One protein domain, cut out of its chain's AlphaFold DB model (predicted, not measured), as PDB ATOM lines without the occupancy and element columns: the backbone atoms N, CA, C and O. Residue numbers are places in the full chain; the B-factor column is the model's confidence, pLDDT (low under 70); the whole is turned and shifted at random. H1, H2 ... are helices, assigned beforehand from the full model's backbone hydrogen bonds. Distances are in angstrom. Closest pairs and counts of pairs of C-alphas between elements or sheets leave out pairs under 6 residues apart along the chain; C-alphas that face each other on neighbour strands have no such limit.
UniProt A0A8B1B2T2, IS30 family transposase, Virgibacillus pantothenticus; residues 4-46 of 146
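What this domain is: This is residues 4 to 46 of the 146 residues of the protein "IS30 family transposase" of Virgibacillus pantothenticus (UniProt A0A8B1B2T2). Three helices follow one another in an open zigzag, with H2 in the middle, the short H1 at its first end and H3 near its last end, each about perpendicular to the next. The last part of H3 and the end after it, residues 40 to 46, stick out from the rest. The printed part has 43 residues with three named helices, H1, H2 and H3 in that order, and no named strand; its class is all helix. It is only just loose, close to compact, with a radius of gyration of the C-alphas of 11.3 A, and only just flat, spanning 30 by 25 by 14 A.

Where its parts are: H1 is residues 4 to 9, from C-alpha 4 at (-1.775, -19.080, 36.763). H2 is residues 14 to 24, 15.7 A from first to last C-alpha, beginning at (2.720, -18.736, 39.633). H3, the longest helix, is residues 32 to 44 and measures 18.6 A, ending with C-alpha 44 at (12.055, -30.629, 60.759).

How they stand to each other: H1 touches H2, the closest C-alphas being those of Ala 7 and Pro 14, 5.1 A apart. Their lines are about perpendicular, at 83 degrees. H2 and H3 are close but not clearly touching, with the C-alphas of Asn 24 and Ala 35 the closest at 5.5 A. Their lines are about perpendicular, at 90 degrees. H1 and H3 are apart. In H1, H2 and H3 every O i to N i+4 pair is within hydrogen-bond range.

The domain as a whole: The C-alphas of Thr 5 and Asn 45 are the two farthest apart, at 31.7 A. Residues 40 to 46, of which 40 to 44 belong to H3, stand free. The printed part has no cut. The link from H1 to H2 is tight, with 4 residues, and that from H2 to H3 is short, with 7. The mean pLDDT of the printed part is 90.6, and no printed residue is under 70.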
ATOM      1  N   ARG A   4      -1.439 -20.488  36.480       92.88
ATOM      2  CA  ARG A   4      -1.775 -19.080  36.763       92.88
ATOM      3  C   ARG A   4      -3.134 -18.930  37.447       92.88
ATOM      4  O   ARG A   4      -3.281 -18.074  38.319       92.88
ATOM      5  N   THR A   5      -4.113 -19.762  37.092       93.94
ATOM      6  CA  THR A   5      -5.450 -19.696  37.697       93.94
ATOM      7  C   THR A   5      -5.437 -20.234  39.127       93.94
ATOM      8  O   THR A   5      -6.050 -19.634  40.009       93.94
ATOM      9  N   ILE A   6      -4.666 -21.294  39.389       91.38
ATOM     10  CA  ILE A   6      -4.446 -21.841  40.738       91.38
ATOM     11  C   ILE A   6      -3.733 -20.814  41.628       91.38
ATOM     12  O   ILE A   6      -4.155 -20.564  42.757       91.38
ATOM     13  N   ALA A   7      -2.687 -20.169  41.107       93.69
ATOM     14  CA  ALA A   7      -1.920 -19.150  41.816       93.69
ATOM     15  C   ALA A   7      -2.788 -17.951  42.243       93.69
ATOM     16  O   ALA A   7      -2.735 -17.542  43.405       93.69
ATOM     17  N   LYS A   8      -3.655 -17.457  41.342       94.75
ATOM     18  CA  LYS A   8      -4.614 -16.379  41.637       94.75
ATOM     19  C   LYS A   8      -5.605 -16.784  42.734       94.75
ATOM     20  O   LYS A   8      -5.814 -16.014  43.664       94.75
ATOM     21  N   LYS A   9      -6.146 -18.008  42.683       95.50
ATOM     22  CA  LYS A   9      -7.047 -18.540  43.726       95.50
ATOM     23  C   LYS A   9      -6.365 -18.679  45.094       95.50
ATOM     24  O   LYS A   9      -7.004 -18.468  46.115       95.50
ATOM     25  N   ARG A  10      -5.077 -19.040  45.128       90.00
ATOM     26  CA  ARG A  10      -4.299 -19.232  46.368       90.00
ATOM     27  C   ARG A  10      -3.595 -17.966  46.868       90.00
ATOM     28  O   ARG A  10      -2.907 -18.038  47.882       90.00
ATOM     29  N   ASN A  11      -3.734 -16.837  46.167       94.38
ATOM     30  CA  ASN A  11      -3.001 -15.595  46.424       94.38
ATOM     31  C   ASN A  11      -1.475 -15.815  46.552       94.38
ATOM     32  O   ASN A  11      -0.820 -15.361  47.492       94.38
ATOM     33  N   ARG A  12      -0.904 -16.596  45.626       93.38
ATOM     34  CA  ARG A  12       0.535 -16.901  45.549       93.38
ATOM     35  C   ARG A  12       1.061 -16.611  44.148       93.38
ATOM     36  O   ARG A  12       0.290 -16.499  43.201       93.38
ATOM     37  N   SER A  13       2.382 -16.513  43.996       95.81
ATOM     38  CA  SER A  13       2.974 -16.354  42.668       95.81
ATOM     39  C   SER A  13       2.843 -17.651  41.846       95.81
ATOM     40  O   SER A  13       2.938 -18.751  42.406       95.81
ATOM     41  N   PRO A  14       2.702 -17.561  40.509       95.00
ATOM     42  CA  PRO A  14       2.720 -18.736  39.633       95.00
ATOM     43  C   PRO A  14       4.002 -19.567  39.775       95.00
ATOM     44  O   PRO A  14       3.966 -20.791  39.676       95.00
ATOM     45  N   SER A  15       5.131 -18.912  40.067       95.50
ATOM     46  CA  SER A  15       6.416 -19.573  40.296       95.50
ATOM     47  C   SER A  15       6.438 -20.404  41.580       95.50
ATOM     48  O   SER A  15       7.089 -21.445  41.605       95.50
ATOM     49  N   THR A  16       5.714 -20.007  42.632       93.12
ATOM     50  CA  THR A  16       5.573 -20.828  43.843       93.12
ATOM     51  C   THR A  16       4.807 -22.112  43.547       93.12
ATOM     52  O   THR A  16       5.293 -23.178  43.908       93.12
ATOM     53  N   ILE A  17       3.676 -22.025  42.839       92.38
ATOM     54  CA  ILE A  17       2.875 -23.201  42.459       92.38
ATOM     55  C   ILE A  17       3.669 -24.127  41.526       92.38
ATOM     56  O   ILE A  17       3.719 -25.327  41.746       92.38
ATOM     57  N   SER A  18       4.366 -23.576  40.527       93.50
ATOM     58  CA  SER A  18       5.198 -24.374  39.615       93.50
ATOM     59  C   SER A  18       6.330 -25.122  40.337       93.50
ATOM     60  O   SER A  18       6.555 -26.301  40.068       93.50
ATOM     61  N   ARG A  19       7.032 -24.470  41.275       93.06
ATOM     62  CA  ARG A  19       8.104 -25.109  42.062       93.06
ATOM     63  C   ARG A  19       7.576 -26.165  43.028       93.06
ATOM     64  O   ARG A  19       8.298 -27.106  43.321       93.06
ATOM     65  N   GLU A  20       6.380 -25.964  43.562       92.25
ATOM     66  CA  GLU A  20       5.701 -26.900  44.455       92.25
ATOM     67  C   GLU A  20       5.349 -28.185  43.684       92.25
ATOM     68  O   GLU A  20       5.885 -29.243  44.006       92.25
ATOM     69  N   LEU A  21       4.634 -28.049  42.563       90.69
ATOM     70  CA  LEU A  21       4.287 -29.155  41.668       90.69
ATOM     71  C   LEU A  21       5.529 -29.917  41.188       90.69
ATOM     72  O   LEU A  21       5.602 -31.134  41.318       90.69
ATOM     73  N   LYS A  22       6.569 -29.212  40.720       90.81
ATOM     74  CA  LYS A  22       7.822 -29.847  40.270       90.81
ATOM     75  C   LYS A  22       8.506 -30.688  41.361       90.81
ATOM     76  O   LYS A  22       9.242 -31.609  41.037       90.81
ATOM     77  N   ARG A  23       8.327 -30.345  42.640       89.44
ATOM     78  CA  ARG A  23       8.974 -31.042  43.765       89.44
ATOM     79  C   ARG A  23       8.195 -32.253  44.266       89.44
ATOM     80  O   ARG A  23       8.807 -33.085  44.922       89.44
ATOM     81  N   ASN A  24       6.883 -32.287  44.045       90.12
ATOM     82  CA  ASN A  24       5.980 -33.217  44.721       90.12
ATOM     83  C   ASN A  24       5.108 -34.047  43.756       90.12
ATOM     84  O   ASN A  24       4.408 -34.935  44.222       90.12
ATOM     85  N   ILE A  25       5.136 -33.789  42.441       90.06
ATOM     86  CA  ILE A  25       4.484 -34.662  41.451       90.06
ATOM     87  C   ILE A  25       5.183 -36.026  41.435       90.06
ATOM     88  O   ILE A  25       6.402 -36.098  41.269       90.06
ATOM     89  N   GLN A  26       4.392 -37.089  41.555       81.75
ATOM     90  CA  GLN A  26       4.815 -38.481  41.415       81.75
ATOM     91  C   GLN A  26       3.905 -39.158  40.389       81.75
ATOM     92  O   GLN A  26       2.695 -38.948  40.412       81.75
ATOM     93  N   GLU A  27       4.489 -39.902  39.446       80.81
ATOM     94  CA  GLU A  27       3.748 -40.660  38.416       80.81
ATOM     95  C   GLU A  27       2.697 -39.830  37.643       80.81
ATOM     96  O   GLU A  27       1.648 -40.313  37.236       80.81
ATOM     97  N   GLY A  28       2.966 -38.533  37.449       82.12
ATOM     98  CA  GLY A  28       2.060 -37.618  36.743       82.12
ATOM     99  C   GLY A  28       0.866 -37.115  37.566       82.12
ATOM    100  O   GLY A  28       0.117 -36.271  37.073       82.12
ATOM    101  N   SER A  29       0.720 -37.549  38.820       87.38
ATOM    102  CA  SER A  29      -0.295 -37.070  39.760       87.38
ATOM    103  C   SER A  29       0.314 -36.210  40.872       87.38
ATOM    104  O   SER A  29       1.514 -36.251  41.149       87.38
ATOM    105  N   TYR A  30      -0.522 -35.388  41.505       87.62
ATOM    106  CA  TYR A  30      -0.148 -34.584  42.667       87.62
ATOM    107  C   TYR A  30      -0.800 -35.163  43.935       87.62
ATOM    108  O   TYR A  30      -1.941 -34.802  44.245       87.62
ATOM    109  N   PRO A  31      -0.105 -36.046  44.677       91.06
ATOM    110  CA  PRO A  31      -0.592 -36.537  45.960       91.06
ATOM    111  C   PRO A  31      -0.428 -35.452  47.035       91.06
ATOM    112  O   PRO A  31       0.674 -35.135  47.488       91.06
ATOM    113  N   SER A  32      -1.542 -34.833  47.437       88.56
ATOM    114  CA  SER A  32      -1.522 -33.702  48.374       88.56
ATOM    115  C   SER A  32      -1.101 -34.079  49.793       88.56
ATOM    116  O   SER A  32      -0.482 -33.257  50.472       88.56
ATOM    117  N   GLU A  33      -1.436 -35.289  50.237       92.12
ATOM    118  CA  GLU A  33      -1.084 -35.799  51.568       92.12
ATOM    119  C   GLU A  33       0.427 -36.033  51.662       92.12
ATOM    120  O   GLU A  33       1.095 -35.421  52.499       92.12
ATOM    121  N   ASP A  34       0.994 -36.760  50.698       89.81
ATOM    122  CA  ASP A  34       2.438 -36.996  50.606       89.81
ATOM    123  C   ASP A  34       3.232 -35.693  50.468       89.81
ATOM    124  O   ASP A  34       4.279 -35.509  51.096       89.81
ATOM    125  N   ALA A  35       2.740 -34.740  49.670       90.19
ATOM    126  CA  ALA A  35       3.360 -33.425  49.532       90.19
ATOM    127  C   ALA A  35       3.442 -32.688  50.881       90.19
ATOM    128  O   ALA A  35       4.461 -32.047  51.184       90.19
ATOM    129  N   HIS A  36       2.392 -32.800  51.702       91.94
ATOM    130  CA  HIS A  36       2.338 -32.209  53.033       91.94
ATOM    131  C   HIS A  36       3.276 -32.921  54.014       91.94
ATOM    132  O   HIS A  36       4.069 -32.259  54.692       91.94
ATOM    133  N   GLU A  37       3.275 -34.254  54.041       92.69
ATOM    134  CA  GLU A  37       4.210 -35.023  54.866       92.69
ATOM    135  C   GLU A  37       5.667 -34.726  54.510       92.69
ATOM    136  O   GLU A  37       6.496 -34.460  55.383       92.69
ATOM    137  N   ASN A  38       5.985 -34.695  53.216       91.00
ATOM    138  CA  ASN A  38       7.317 -34.373  52.724       91.00
ATOM    139  C   ASN A  38       7.722 -32.941  53.081       91.00
ATOM    140  O   ASN A  38       8.901 -32.665  53.321       91.00
ATOM    141  N   TYR A  39       6.779 -31.997  53.098       91.44
ATOM    142  CA  TYR A  39       7.034 -30.655  53.617       91.44
ATOM    143  C   TYR A  39       7.368 -30.695  55.113       91.44
ATOM    144  O   TYR A  39       8.374 -30.103  55.504       91.44
ATOM    145  N   ASN A  40       6.602 -31.420  55.931       92.81
ATOM    146  CA  ASN A  40       6.843 -31.528  57.371       92.81
ATOM    147  C   ASN A  40       8.202 -32.180  57.673       92.81
ATOM    148  O   ASN A  40       8.985 -31.620  58.439       92.81
ATOM    149  N   LYS A  41       8.550 -33.278  56.988       91.12
ATOM    150  CA  LYS A  41       9.869 -33.933  57.085       91.12
ATOM    151  C   LYS A  41      11.008 -32.960  56.755       91.12
ATOM    152  O   LYS A  41      11.954 -32.807  57.525       91.12
ATOM    153  N   ARG A  42      10.893 -32.217  55.645       88.94
ATOM    154  CA  ARG A  42      11.873 -31.179  55.268       88.94
ATOM    155  C   ARG A  42      11.931 -30.045  56.288       88.94
ATOM    156  O   ARG A  42      13.015 -29.547  56.573       88.94
ATOM    157  N   ARG A  43      10.786 -29.637  56.837       89.69
ATOM    158  CA  ARG A  43      10.676 -28.554  57.818       89.69
ATOM    159  C   ARG A  43      11.368 -28.901  59.134       89.69
ATOM    160  O   ARG A  43      11.994 -28.011  59.697       89.69
ATOM    161  N   LEU A  44      11.312 -30.156  59.582       85.88
ATOM    162  CA  LEU A  44      12.055 -30.629  60.759       85.88
ATOM    163  C   LEU A  44      13.573 -30.493  60.570       85.88
ATOM    164  O   LEU A  44      14.282 -30.111  61.495       85.88
ATOM    165  N   ASN A  45      14.047 -30.715  59.344       82.69
ATOM    166  CA  ASN A  45      15.456 -30.567  58.976       82.69
ATOM    167  C   ASN A  45      15.840 -29.122  58.613       82.69
ATOM    168  O   ASN A  45      17.001 -28.841  58.315       82.69
ATOM    169  N   CYS A  46      14.884 -28.186  58.607       83.19
ATOM    170  CA  CYS A  46      15.173 -26.780  58.358       83.19
ATOM    171  C   CYS A  46      15.740 -26.120  59.615       83.19
ATOM    172  O   CYS A  46      15.123 -26.125  60.675       83.19
TER     173      CYS A  46